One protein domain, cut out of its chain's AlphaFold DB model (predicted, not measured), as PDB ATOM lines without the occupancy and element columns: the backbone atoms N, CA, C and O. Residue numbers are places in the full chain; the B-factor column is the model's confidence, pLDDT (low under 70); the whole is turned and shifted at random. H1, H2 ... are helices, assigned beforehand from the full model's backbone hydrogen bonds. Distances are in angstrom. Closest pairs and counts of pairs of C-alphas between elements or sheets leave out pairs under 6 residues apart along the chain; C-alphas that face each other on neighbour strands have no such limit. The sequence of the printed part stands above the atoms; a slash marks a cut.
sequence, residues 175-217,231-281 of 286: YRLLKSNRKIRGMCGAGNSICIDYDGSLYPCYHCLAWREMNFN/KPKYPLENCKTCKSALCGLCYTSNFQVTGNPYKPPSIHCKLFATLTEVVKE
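This is residues 175 to 217 and 231 to 281 of the 286 residues of an uncharacterized protein of Archaeoglobales archaeon (UniProt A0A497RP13). The domain has little regular structure: long loops run along an elongated body, with H1 and the last residues of H4 at one end, H2 and H3 packed together toward the other, and a turned-back loop, residues 195 to 203, at that tip. The printed part has 94 residues with four named helices, H1 to H4 in order, holding 35 residues, and no named strand; the class is all helix. It is only just compact, close to loose, with a radius of gyration of the C-alphas of 14.9 A and spans of 48 by 25 by 22 A.

H1, residues 175 to 179, begins at C-alpha 175 (-27.720, -25.985, 94.897). H2 is residues 208 to 213, and H3 residues 251 to 258, 10.3 A long. H4, residues 266 to 281, is 22.9 A long and ends at C-alpha 281 (-30.457, -28.562, 105.063).

H1 and H4 only just touch, with 3 pairs of C-alphas within 8 A, through residues 279 to 280 of H4 alone; the closest C-alphas, of Tyr 175 and Val 279, are 6.3 A apart. H2 and H3 touch at a steep tilt of 48 degrees, the same way; their closest C-alphas, of Ala 210 and Thr 252, are 5.6 A apart. H2 and H4 are apart. In H1, H2, H3 and H4 every O i to N i+4 pair is within hydrogen-bond range.

The farthest C-alphas, of Asp 199 and Glu 281, are 48.2 A apart. Residues 218 to 230 are not printed, a gap of 14.8 A between C-alphas 217 and 231. The link from H1 to H2 is long. Residues 186 to 187 and 231 to 235 have pLDDT under 70.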
ATOM      1  N   TYR A 175     -28.956 -25.357  94.426       97.50
ATOM      2  CA  TYR A 175     -27.720 -25.985  94.897       97.50
ATOM      3  C   TYR A 175     -26.472 -25.308  94.310       97.50
ATOM      4  O   TYR A 175     -25.574 -24.907  95.048       97.50
ATOM      5  N   ARG A 176     -26.433 -25.095  92.986       96.50
ATOM      6  CA  ARG A 176     -25.308 -24.418  92.312       96.50
ATOM      7  C   ARG A 176     -25.118 -22.976  92.781       96.50
ATOM      8  O   ARG A 176     -23.981 -22.522  92.904       96.50
ATOM      9  N   LEU A 177     -26.209 -22.247  93.009       95.19
ATOM     10  CA  LEU A 177     -26.164 -20.872  93.508       95.19
ATOM     11  C   LEU A 177     -25.607 -20.819  94.930       95.19
ATOM     12  O   LEU A 177     -24.664 -20.075  95.179       95.19
ATOM     13  N   LEU A 178     -26.106 -21.675  95.821       95.44
ATOM     14  CA  LEU A 178     -25.611 -21.783  97.192       95.44
ATOM     15  C   LEU A 178     -24.129 -22.175  97.238       95.44
ATOM     16  O   LEU A 178     -23.341 -21.486  97.874       95.44
ATOM     17  N   LYS A 179     -23.723 -23.206  96.485       96.00
ATOM     18  CA  LYS A 179     -22.324 -23.664  96.420       96.00
ATOM     19  C   LYS A 179     -21.359 -22.587  95.914       96.00
ATOM     20  O   LYS A 179     -20.192 -22.588  96.278       96.00
ATOM     21  N   SER A 180     -21.836 -21.678  95.063       94.75
ATOM     22  CA  SER A 180     -21.035 -20.570  94.530       94.75
ATOM     23  C   SER A 180     -21.165 -19.275  95.338       94.75
ATOM     24  O   SER A 180     -20.642 -18.251  94.908       94.75
ATOM     25  N   ASN A 181     -21.870 -19.293  96.476       91.56
ATOM     26  CA  ASN A 181     -22.231 -18.104  97.253       91.56
ATOM     27  C   ASN A 181     -22.868 -16.993  96.390       91.56
ATOM     28  O   ASN A 181     -22.657 -15.796  96.589       91.56
ATOM     29  N   ARG A 182     -23.646 -17.393  95.377       90.00
ATOM     30  CA  ARG A 182     -24.369 -16.483  94.486       90.00
ATOM     31  C   ARG A 182     -25.849 -16.520  94.806       90.00
ATOM     32  O   ARG A 182     -26.421 -17.544  95.168       90.00
ATOM     33  N   LYS A 183     -26.499 -15.386  94.582       87.44
ATOM     34  CA  LYS A 183     -27.955 -15.280  94.580       87.44
ATOM     35  C   LYS A 183     -28.387 -14.714  93.242       87.44
ATOM     36  O   LYS A 183     -27.740 -13.813  92.714       87.44
ATOM     37  N   ILE A 184     -29.484 -15.230  92.701       83.06
ATOM     38  CA  ILE A 184     -30.147 -14.611  91.553       83.06
ATOM     39  C   ILE A 184     -31.379 -13.869  92.056       83.06
ATOM     40  O   ILE A 184     -32.172 -14.386  92.849       83.06
ATOM     41  N   ARG A 185     -31.509 -12.627  91.597       76.62
ATOM     42  CA  ARG A 185     -32.672 -11.762  91.782       76.62
ATOM     43  C   ARG A 185     -33.177 -11.433  90.383       76.62
ATOM     44  O   ARG A 185     -32.454 -10.810  89.616       76.62
ATOM     45  N   GLY A 186     -34.358 -11.930  90.028       68.19
ATOM     46  CA  GLY A 186     -34.901 -11.786  88.677       68.19
ATOM     47  C   GLY A 186     -34.460 -12.901  87.728       68.19
ATOM     48  O   GLY A 186     -33.860 -12.634  86.700       68.19
ATOM     49  N   MET A 187     -34.802 -14.155  88.046       69.44
ATOM     50  CA  MET A 187     -34.652 -15.318  87.148       69.44
ATOM     51  C   MET A 187     -35.360 -15.159  85.781       69.44
ATOM     52  O   MET A 187     -35.163 -15.978  84.889       69.44
ATOM     53  N   CYS A 188     -36.192 -14.133  85.604       73.56
ATOM     54  CA  CYS A 188     -36.944 -13.923  84.378       73.56
ATOM     55  C   CYS A 188     -36.018 -13.577  83.200       73.56
ATOM     56  O   CYS A 188     -35.212 -12.652  83.283       73.56
ATOM     57  N   GLY A 189     -36.190 -14.288  82.083       74.81
ATOM     58  CA  GLY A 189     -35.575 -13.936  80.802       74.81
ATOM     59  C   GLY A 189     -36.180 -12.682  80.163       74.81
ATOM     60  O   GLY A 189     -35.615 -12.175  79.202       74.81
ATOM     61  N   ALA A 190     -37.288 -12.145  80.694       79.69
ATOM     62  CA  ALA A 190     -37.954 -10.980  80.119       79.69
ATOM     63  C   ALA A 190     -37.002  -9.780  79.998       79.69
ATOM     64  O   ALA A 190     -36.465  -9.287  80.993       79.69
ATOM     65  N   GLY A 191     -36.802  -9.325  78.760       76.19
ATOM     66  CA  GLY A 191     -35.877  -8.244  78.410       76.19
ATOM     67  C   GLY A 191     -34.429  -8.681  78.149       76.19
ATOM     68  O   GLY A 191     -33.635  -7.854  77.714       76.19
ATOM     69  N   ASN A 192     -34.088  -9.953  78.386       80.19
ATOM     70  CA  ASN A 192     -32.870 -10.611  77.884       80.19
ATOM     71  C   ASN A 192     -33.181 -11.588  76.729       80.19
ATOM     72  O   ASN A 192     -32.280 -11.982  75.996       80.19
ATOM     73  N   SER A 193     -34.447 -11.978  76.580       86.25
ATOM     74  CA  SER A 193     -35.025 -12.668  75.427       86.25
ATOM     75  C   SER A 193     -36.071 -11.780  74.753       86.25
ATOM     76  O   SER A 193     -36.633 -10.887  75.392       86.25
ATOM     77  N   ILE A 194     -36.380 -12.074  73.491       90.31
ATOM     78  CA  ILE A 194     -37.502 -11.482  72.760       90.31
ATOM     79  C   ILE A 194     -38.396 -12.628  72.295       90.31
ATOM     80  O   ILE A 194     -37.915 -13.610  71.736       90.31
ATOM     81  N   CYS A 195     -39.695 -12.514  72.544       92.25
ATOM     82  CA  CYS A 195     -40.697 -13.365  71.928       92.25
ATOM     83  C   CYS A 195     -41.207 -12.685  70.660       92.25
ATOM     84  O   CYS A 195     -41.502 -11.491  70.679       92.25
ATOM     85  N   ILE A 196     -41.290 -13.455  69.581       91.88
ATOM     86  CA  ILE A 196     -41.875 -13.036  68.313       91.88
ATOM     87  C   ILE A 196     -43.203 -13.773  68.189       91.88
ATOM     88  O   ILE A 196     -43.219 -15.004  68.131       91.88
ATOM     89  N   ASP A 197     -44.302 -13.029  68.195       90.62
ATOM     90  CA  ASP A 197     -45.636 -13.591  68.015       90.62
ATOM     91  C   ASP A 197     -45.910 -13.894  66.529       90.62
ATOM     92  O   ASP A 197     -45.156 -13.485  65.642       90.62
ATOM     93  N   TYR A 198     -46.986 -14.623  66.228       85.19
ATOM     94  CA  TYR A 198     -47.289 -15.087  64.866       85.19
ATOM     95  C   TYR A 198     -47.546 -13.951  63.862       85.19
ATOM     96  O   TYR A 198     -47.424 -14.158  62.656       85.19
ATOM     97  N   ASP A 199     -47.908 -12.764  64.345       87.19
ATOM     98  CA  ASP A 199     -48.115 -11.555  63.544       87.19
ATOM     99  C   ASP A 199     -46.828 -10.720  63.370       87.19
ATOM    100  O   ASP A 199     -46.829  -9.701  62.673       87.19
ATOM    101  N   GLY A 200     -45.716 -11.164  63.970       90.50
ATOM    102  CA  GLY A 200     -44.433 -10.471  63.983       90.50
ATOM    103  C   GLY A 200     -44.287  -9.432  65.098       90.50
ATOM    104  O   GLY A 200     -43.289  -8.709  65.098       90.50
ATOM    105  N   SER A 201     -45.238  -9.329  66.031       93.12
ATOM    106  CA  SER A 201     -45.128  -8.478  67.221       93.12
ATOM    107  C   SER A 201     -44.038  -8.978  68.168       93.12
ATOM    108  O   SER A 201     -43.827 -10.182  68.316       93.12
ATOM    109  N   LEU A 202     -43.346  -8.048  68.829       93.62
ATOM    110  CA  LEU A 202     -42.216  -8.342  69.710       93.62
ATOM    111  C   LEU A 202     -42.579  -8.120  71.182       93.62
ATOM    112  O   LEU A 202     -42.989  -7.026  71.568       93.62
ATOM    113  N   TYR A 203     -42.351  -9.123  72.031       93.19
ATOM    114  CA  TYR A 203     -42.634  -9.069  73.471       93.19
ATOM    115  C   TYR A 203     -41.423  -9.489  74.320       93.19
ATOM    116  O   TYR A 203     -40.544 -10.198  73.832       93.19
ATOM    117  N   PRO A 204     -41.358  -9.119  75.613       91.19
ATOM    118  CA  PRO A 204     -40.264  -9.543  76.495       91.19
ATOM    119  C   PRO A 204     -40.179 -11.052  76.750       91.19
ATOM    120  O   PRO A 204     -39.096 -11.577  76.998       91.19
ATOM    121  N   CYS A 205     -41.308 -11.760  76.742       91.12
ATOM    122  CA  CYS A 205     -41.355 -13.214  76.893       91.12
ATOM    123  C   CYS A 205     -42.628 -13.787  76.251       91.12
ATOM    124  O   CYS A 205     -43.461 -13.034  75.756       91.12
ATOM    125  N   TYR A 206     -42.781 -15.113  76.292       89.81
ATOM    126  CA  TYR A 206     -43.854 -15.849  75.610       89.81
ATOM    127  C   TYR A 206     -45.280 -15.562  76.116       89.81
ATOM    128  O   TYR A 206     -46.249 -15.923  75.453       89.81
ATOM    129  N   HIS A 207     -45.442 -14.901  77.265       90.19
ATOM    130  CA  HIS A 207     -46.745 -14.495  77.803       90.19
ATOM    131  C   HIS A 207     -47.307 -13.254  77.074       90.19
ATOM    132  O   HIS A 207     -47.617 -12.241  77.701       90.19
ATOM    133  N   CYS A 208     -47.417 -13.319  75.743       89.69
ATOM    134  CA  CYS A 208     -47.755 -12.184  74.876       89.69
ATOM    135  C   CYS A 208     -49.068 -11.498  75.282       89.69
ATOM    136  O   CYS A 208     -49.130 -10.275  75.316       89.69
ATOM    137  N   LEU A 209     -50.089 -12.270  75.674       89.50
ATOM    138  CA  LEU A 209     -51.379 -11.728  76.124       89.50
ATOM    139  C   LEU A 209     -51.239 -10.818  77.352       89.50
ATOM    140  O   LEU A 209     -51.699  -9.683  77.316       89.50
ATOM    141  N   ALA A 210     -50.523 -11.260  78.387       91.31
ATOM    142  CA  ALA A 210     -50.308 -10.448  79.584       91.31
ATOM    143  C   ALA A 210     -49.517  -9.163  79.270       91.31
ATOM    144  O   ALA A 210     -49.778  -8.109  79.841       91.31
ATOM    145  N   TRP A 211     -48.566  -9.217  78.330       92.00
ATOM    146  CA  TRP A 211     -47.856  -8.018  77.873       92.00
ATOM    147  C   TRP A 211     -48.749  -7.049  77.094       92.00
ATOM    148  O   TRP A 211     -48.621  -5.837  77.273       92.00
ATOM    149  N   ARG A 212     -49.686  -7.559  76.285       92.00
ATOM    150  CA  ARG A 212     -50.706  -6.732  75.622       92.00
ATOM    151  C   ARG A 212     -51.623  -6.053  76.633       92.00
ATOM    152  O   ARG A 212     -51.863  -4.860  76.498       92.00
ATOM    153  N   GLU A 213     -52.078  -6.773  77.656       93.56
ATOM    154  CA  GLU A 213     -52.901  -6.209  78.738       93.56
ATOM    155  C   GLU A 213     -52.157  -5.110  79.513       93.56
ATOM    156  O   GLU A 213     -52.747  -4.101  79.884       93.56
ATOM    157  N   MET A 214     -50.841  -5.256  79.686       91.69
ATOM    158  CA  MET A 214     -49.969  -4.222  80.256       91.69
ATOM    159  C   MET A 214     -49.612  -3.088  79.275       91.69
ATOM    160  O   MET A 214     -48.828  -2.207  79.627       91.69
ATOM    161  N   ASN A 215     -50.143  -3.112  78.049       91.50
ATOM    162  CA  ASN A 215     -49.829  -2.174  76.969       91.50
ATOM    163  C   ASN A 215     -48.315  -2.048  76.689       91.50
ATOM    164  O   ASN A 215     -47.774  -0.954  76.512       91.50
ATOM    165  N   PHE A 216     -47.606  -3.182  76.670       90.56
ATOM    166  CA  PHE A 216     -46.160  -3.235  76.465       90.56
ATOM    167  C   PHE A 216     -45.779  -4.193  75.327       90.56
ATOM    168  O   PHE A 216     -46.098  -5.378  75.350       90.56
ATOM    169  N   ASN A 217     -45.036  -3.688  74.343       91.56
ATOM    170  CA  ASN A 217     -44.395  -4.455  73.271       91.56
ATOM    171  C   ASN A 217     -43.141  -3.698  72.788       91.56
ATOM    172  O   ASN A 217     -43.002  -2.506  73.063       91.56
ATOM    173  N   LYS A 231     -36.905  -2.091  84.661       68.00
ATOM    174  CA  LYS A 231     -36.406  -3.023  85.667       68.00
ATOM    175  C   LYS A 231     -36.755  -2.413  87.023       68.00
ATOM    176  O   LYS A 231     -36.380  -1.262  87.260       68.00
ATOM    177  N   PRO A 232     -37.457  -3.128  87.920       64.12
ATOM    178  CA  PRO A 232     -37.664  -2.607  89.258       64.12
ATOM    179  C   PRO A 232     -36.288  -2.401  89.896       64.12
ATOM    180  O   PRO A 232     -35.352  -3.165  89.638       64.12
ATOM    181  N   LYS A 233     -36.145  -1.346  90.704       64.19
ATOM    182  CA  LYS A 233     -34.915  -1.127  91.470       64.19
ATOM    183  C   LYS A 233     -34.752  -2.309  92.421       64.19
ATOM    184  O   LYS A 233     -35.511  -2.455  93.376       64.19
ATOM    185  N   TYR A 234     -33.801  -3.182  92.112       63.31
ATOM    186  CA  TYR A 234     -33.477  -4.329  92.944       63.31
ATOM    187  C   TYR A 234     -32.277  -4.041  93.848       63.31
ATOM    188  O   TYR A 234     -31.358  -3.337  93.430       63.31
ATOM    189  N   PRO A 235     -32.225  -4.687  95.024       61.84
ATOM    190  CA  PRO A 235     -33.327  -5.423  95.650       61.84
ATOM    191  C   PRO A 235     -34.447  -4.469  96.108       61.84
ATOM    192  O   PRO A 235     -34.162  -3.362  96.555       61.84
ATOM    193  N   LEU A 236     -35.709  -4.917  96.045       70.19
ATOM    194  CA  LEU A 236     -36.786  -4.272  96.811       70.19
ATOM    195  C   LEU A 236     -36.391  -4.262  98.299       70.19
ATOM    196  O   LEU A 236     -35.660  -5.154  98.737       70.19
ATOM    197  N   GLU A 237     -36.855  -3.292  99.087       71.56
ATOM    198  CA  GLU A 237     -36.395  -3.113 100.477       71.56
ATOM    199  C   GLU A 237     -36.560  -4.392 101.319       71.56
ATOM    200  O   GLU A 237     -35.618  -4.869 101.952       71.56
ATOM    201  N   ASN A 238     -37.717  -5.046 101.193       72.75
ATOM    202  CA  ASN A 238     -38.032  -6.332 101.825       72.75
ATOM    203  C   ASN A 238     -37.205  -7.526 101.298       72.75
ATOM    204  O   ASN A 238     -37.192  -8.595 101.904       72.75
ATOM    205  N   CYS A 239     -36.515  -7.373 100.168       76.94
ATOM    206  CA  CYS A 239     -35.684  -8.404  99.551       76.94
ATOM    207  C   CYS A 239     -34.206  -8.310  99.950       76.94
ATOM    208  O   CYS A 239     -33.461  -9.262  99.690       76.94
ATOM    209  N   LYS A 240     -33.768  -7.213 100.587       77.75
ATOM    210  CA  LYS A 240     -32.373  -7.022 101.032       77.75
ATOM    211  C   LYS A 240     -31.923  -8.111 102.007       77.75
ATOM    212  O   LYS A 240     -30.819  -8.635 101.883       77.75
ATOM    213  N   THR A 241     -32.807  -8.520 102.913       82.56
ATOM    214  CA  THR A 241     -32.546  -9.550 103.932       82.56
ATOM    215  C   THR A 241     -32.965 -10.959 103.495       82.56
ATOM    216  O   THR A 241     -32.783 -11.927 104.235       82.56
ATOM    217  N   CYS A 242     -33.496 -11.119 102.276       84.88
ATOM    218  CA  CYS A 242     -34.011 -12.398 101.794       84.88
ATOM    219  C   CYS A 242     -32.890 -13.446 101.649       84.88
ATOM    220  O   CYS A 242     -31.878 -13.250 100.954       84.88
ATOM    221  N   LYS A 243     -33.095 -14.607 102.281       86.75
ATOM    222  CA  LYS A 243     -32.144 -15.728 102.276       86.75
ATOM    223  C   LYS A 243     -32.293 -16.663 101.073       86.75
ATOM    224  O   LYS A 243     -31.380 -17.448 100.838       86.75
ATOM    225  N   SER A 244     -33.365 -16.548 100.284       90.50
ATOM    226  CA  SER A 244     -33.580 -17.393  99.104       90.50
ATOM    227  C   SER A 244     -32.427 -17.241  98.113       90.50
ATOM    228  O   SER A 244     -32.032 -16.116  97.778       90.50
ATOM    229  N   ALA A 245     -31.880 -18.359  97.641       90.88
ATOM    230  CA  ALA A 245     -30.802 -18.365  96.649       90.88
ATOM    231  C   ALA A 245     -31.336 -17.981  95.267       90.88
ATOM    232  O   ALA A 245     -30.688 -17.264  94.502       90.88
ATOM    233  N   LEU A 246     -32.559 -18.424  94.988       88.44
ATOM    234  CA  LEU A 246     -33.281 -18.181  93.755       88.44
ATOM    235  C   LEU A 246     -34.478 -17.268  94.022       88.44
ATOM    236  O   LEU A 246     -35.203 -17.445  94.996       88.44
ATOM    237  N   CYS A 247     -34.664 -16.275  93.162       82.69
ATOM    238  CA  CYS A 247     -35.822 -15.395  93.158       82.69
ATOM    239  C   CYS A 247     -36.120 -15.013  91.707       82.69
ATOM    240  O   CYS A 247     -35.232 -14.536  90.993       82.69
ATOM    241  N   GLY A 248     -37.356 -15.208  91.258       72.50
ATOM    242  CA  GLY A 248     -37.804 -14.772  89.940       72.50
ATOM    243  C   GLY A 248     -39.027 -13.887  90.055       72.50
ATOM    244  O   GLY A 248     -40.099 -14.397  90.317       72.50
ATOM    245  N   LEU A 249     -38.914 -12.576  89.834       78.12
ATOM    246  CA  LEU A 249     -40.130 -11.818  89.534       78.12
ATOM    247  C   LEU A 249     -40.571 -12.207  88.125       78.12
ATOM    248  O   LEU A 249     -39.875 -11.902  87.157       78.12
ATOM    249  N   CYS A 250     -41.697 -12.901  88.020       87.50
ATOM    250  CA  CYS A 250     -42.380 -13.077  86.750       87.50
ATOM    251  C   CYS A 250     -43.334 -11.895  86.566       87.50
ATOM    252  O   CYS A 250     -44.364 -11.839  87.230       87.50
ATOM    253  N   TYR A 251     -42.985 -10.941  85.696       88.19
ATOM    254  CA  TYR A 251     -43.789  -9.729  85.486       88.19
ATOM    255  C   TYR A 251     -45.240 -10.052  85.132       88.19
ATOM    256  O   TYR A 251     -46.160  -9.451  85.676       88.19
ATOM    257  N   THR A 252     -45.442 -11.040  84.264       89.81
ATOM    258  CA  THR A 252     -46.769 -11.424  83.785       89.81
ATOM    259  C   THR A 252     -47.578 -12.128  84.866       89.81
ATOM    260  O   THR A 252     -48.696 -11.707  85.131       89.81
ATOM    261  N   SER A 253     -47.003 -13.098  85.584       89.19
ATOM    262  CA  SER A 253     -47.694 -13.741  86.713       89.19
ATOM    263  C   SER A 253     -47.994 -12.757  87.848       89.19
ATOM    264  O   SER A 253     -49.064 -12.808  88.443       89.19
ATOM    265  N   ASN A 254     -47.077 -11.832  88.142       89.25
ATOM    266  CA  ASN A 254     -47.302 -10.792  89.146       89.25
ATOM    267  C   ASN A 254     -48.464  -9.878  88.745       89.25
ATOM    268  O   ASN A 254     -49.316  -9.580  89.579       89.25
ATOM    269  N   PHE A 255     -48.506  -9.450  87.479       91.19
ATOM    270  CA  PHE A 255     -49.585  -8.618  86.960       91.19
ATOM    271  C   PHE A 255     -50.928  -9.349  87.002       91.19
ATOM    272  O   PHE A 255     -51.888  -8.802  87.532       91.19
ATOM    273  N   GLN A 256     -50.975 -10.604  86.557       89.50
ATOM    274  CA  GLN A 256     -52.198 -11.409  86.572       89.50
ATOM    275  C   GLN A 256     -52.760 -11.604  87.986       89.50
ATOM    276  O   GLN A 256     -53.969 -11.548  88.177       89.50
ATOM    277  N   VAL A 257     -51.896 -11.807  88.986       88.75
ATOM    278  CA  VAL A 257     -52.340 -12.066  90.366       88.75
ATOM    279  C   VAL A 257     -52.600 -10.781  91.159       88.75
ATOM    280  O   VAL A 257     -53.465 -10.760  92.029       88.75
ATOM    281  N   THR A 258     -51.839  -9.709  90.921       89.44
ATOM    282  CA  THR A 258     -51.845  -8.517  91.794       89.44
ATOM    283  C   THR A 258     -52.230  -7.213  91.097       89.44
ATOM    284  O   THR A 258     -52.312  -6.179  91.759       89.44
ATOM    285  N   GLY A 259     -52.386  -7.223  89.772       90.88
ATOM    286  CA  GLY A 259     -52.512  -6.020  88.944       90.88
ATOM    287  C   GLY A 259     -51.214  -5.212  88.808       90.88
ATOM    288  O   GLY A 259     -51.209  -4.166  88.166       90.88
ATOM    289  N   ASN A 260     -50.097  -5.659  89.401       89.00
ATOM    290  CA  ASN A 260     -48.821  -4.944  89.375       89.00
ATOM    291  C   ASN A 260     -47.662  -5.888  88.999       89.00
ATOM    292  O   ASN A 260     -47.321  -6.780  89.780       89.00
ATOM    293  N   PRO A 261     -46.976  -5.677  87.857       87.56
ATOM    294  CA  PRO A 261     -45.924  -6.584  87.396       87.56
ATOM    295  C   PRO A 261     -44.689  -6.621  88.314       87.56
ATOM    296  O   PRO A 261     -43.889  -7.558  88.263       87.56
ATOM    297  N   TYR A 262     -44.531  -5.631  89.194       85.00
ATOM    298  CA  TYR A 262     -43.397  -5.506  90.110       85.00
ATOM    299  C   TYR A 262     -43.697  -6.005  91.529       85.00
ATOM    300  O   TYR A 262     -42.792  -6.025  92.364       85.00
ATOM    301  N   LYS A 263     -44.938  -6.421  91.814       85.44
ATOM    302  CA  LYS A 263     -45.351  -6.914  93.131       85.44
ATOM    303  C   LYS A 263     -45.548  -8.436  93.088       85.44
ATOM    304  O   LYS A 263     -46.556  -8.896  92.560       85.44
ATOM    305  N   PRO A 264     -44.622  -9.240  93.640       84.56
ATOM    306  CA  PRO A 264     -44.827 -10.680  93.705       84.56
ATOM    307  C   PRO A 264     -45.951 -11.043  94.687       84.56
ATOM    308  O   PRO A 264     -46.069 -10.397  95.736       84.56
ATOM    309  N   PRO A 265     -46.735 -12.102  94.413       86.44
ATOM    310  CA  PRO A 265     -47.645 -12.660  95.406       86.44
ATOM    311  C   PRO A 265     -46.855 -13.232  96.595       86.44
ATOM    312  O   PRO A 265     -45.737 -13.732  96.436       86.44
ATOM    313  N   SER A 266     -47.425 -13.166  97.803       87.69
ATOM    314  CA  SER A 266     -46.741 -13.563  99.049       87.69
ATOM    315  C   SER A 266     -46.233 -15.007  99.008       87.69
ATOM    316  O   SER A 266     -45.099 -15.286  99.410       87.69
ATOM    317  N   ILE A 267     -47.052 -15.909  98.468       92.00
ATOM    318  CA  ILE A 267     -46.756 -17.335  98.378       92.00
ATOM    319  C   ILE A 267     -45.534 -17.635  97.509       92.00
ATOM    320  O   ILE A 267     -44.724 -18.483  97.870       92.00
ATOM    321  N   HIS A 268     -45.320 -16.882  96.431       90.00
ATOM    322  CA  HIS A 268     -44.167 -17.070  95.555       90.00
ATOM    323  C   HIS A 268     -42.843 -16.864  96.312       90.00
ATOM    324  O   HIS A 268     -41.909 -17.658  96.195       90.00
ATOM    325  N   CYS A 269     -42.762 -15.831  97.157       89.50
ATOM    326  CA  CYS A 269     -41.576 -15.588  97.981       89.50
ATOM    327  C   CYS A 269     -41.341 -16.712  99.000       89.50
ATOM    328  O   CYS A 269     -40.200 -17.150  99.176       89.50
ATOM    329  N   LYS A 270     -42.412 -17.185  99.651       93.31
ATOM    330  CA  LYS A 270     -42.350 -18.269 100.641       93.31
ATOM    331  C   LYS A 270     -41.924 -19.590  99.998       93.31
ATOM    332  O   LYS A 270     -41.008 -20.227 100.504       93.31
ATOM    333  N   LEU A 271     -42.469 -19.921  98.830       94.62
ATOM    334  CA  LEU A 271     -42.116 -21.105  98.045       94.62
ATOM    335  C   LEU A 271     -40.605 -21.198  97.776       94.62
ATOM    336  O   LEU A 271     -39.959 -22.181  98.140       94.62
ATOM    337  N   PHE A 272     -40.003 -20.161  97.186       93.56
ATOM    338  CA  PHE A 272     -38.568 -20.180  96.877       93.56
ATOM    339  C   PHE A 272     -37.675 -20.128  98.126       93.56
ATOM    340  O   PHE A 272     -36.548 -20.636  98.094       93.56
ATOM    341  N   ALA A 273     -38.158 -19.536  99.224       94.50
ATOM    342  CA  ALA A 273     -37.481 -19.609 100.516       94.50
ATOM    343  C   ALA A 273     -37.468 -21.047 101.049       94.50
ATOM    344  O   ALA A 273     -36.389 -21.552 101.353       94.50
ATOM    345  N   THR A 274     -38.617 -21.732 101.048       96.81
ATOM    346  CA  THR A 274     -38.745 -23.140 101.453       96.81
ATOM    347  C   THR A 274     -37.851 -24.049 100.613       96.81
ATOM    348  O   THR A 274     -37.089 -24.839 101.164       96.81
ATOM    349  N   LEU A 275     -37.855 -23.908  99.284       97.12
ATOM    350  CA  LEU A 275     -36.978 -24.702  98.413       97.12
ATOM    351  C   LEU A 275     -35.489 -24.441  98.698       97.12
ATOM    352  O   LEU A 275     -34.685 -25.372  98.692       97.12
ATOM    353  N   THR A 276     -35.111 -23.186  98.973       97.12
ATOM    354  CA  THR A 276     -33.730 -22.842  99.355       97.12
ATOM    355  C   THR A 276     -33.344 -23.490 100.680       97.12
ATOM    356  O   THR A 276     -32.259 -24.058 100.782       97.12
ATOM    357  N   GLU A 277     -34.215 -23.405 101.682       97.44
ATOM    358  CA  GLU A 277     -34.013 -23.986 103.008       97.44
ATOM    359  C   GLU A 277     -33.802 -25.501 102.924       97.44
ATOM    360  O   GLU A 277     -32.818 -26.004 103.453       97.44
ATOM    361  N   VAL A 278     -34.646 -26.215 102.174       98.06
ATOM    362  CA  VAL A 278     -34.521 -27.670 101.999       98.06
ATOM    363  C   VAL A 278     -33.186 -28.055 101.367       98.06
ATOM    364  O   VAL A 278     -32.529 -28.984 101.831       98.06
ATOM    365  N   VAL A 279     -32.749 -27.331 100.333       98.31
ATOM    366  CA  VAL A 279     -31.445 -27.593  99.708       98.31
ATOM    367  C   VAL A 279     -30.301 -27.299 100.681       98.31
ATOM    368  O   VAL A 279     -29.348 -28.072 100.735       98.31
ATOM    369  N   LYS A 280     -30.382 -26.224 101.475       97.38
ATOM    370  CA  LYS A 280     -29.368 -25.934 102.501       97.38
ATOM    371  C   LYS A 280     -29.256 -27.054 103.525       97.38
ATOM    372  O   LYS A 280     -28.153 -27.527 103.770       97.38
ATOM    373  N   GLU A 281     -30.389 -27.490 104.069       97.25
ATOM    374  CA  GLU A 281     -30.457 -28.562 105.063       97.25
ATOM    375  C   GLU A 281     -29.910 -29.886 104.515       97.25
ATOM    376  O   GLU A 281     -29.101 -30.535 105.168       97.25
TER     377      GLU A 281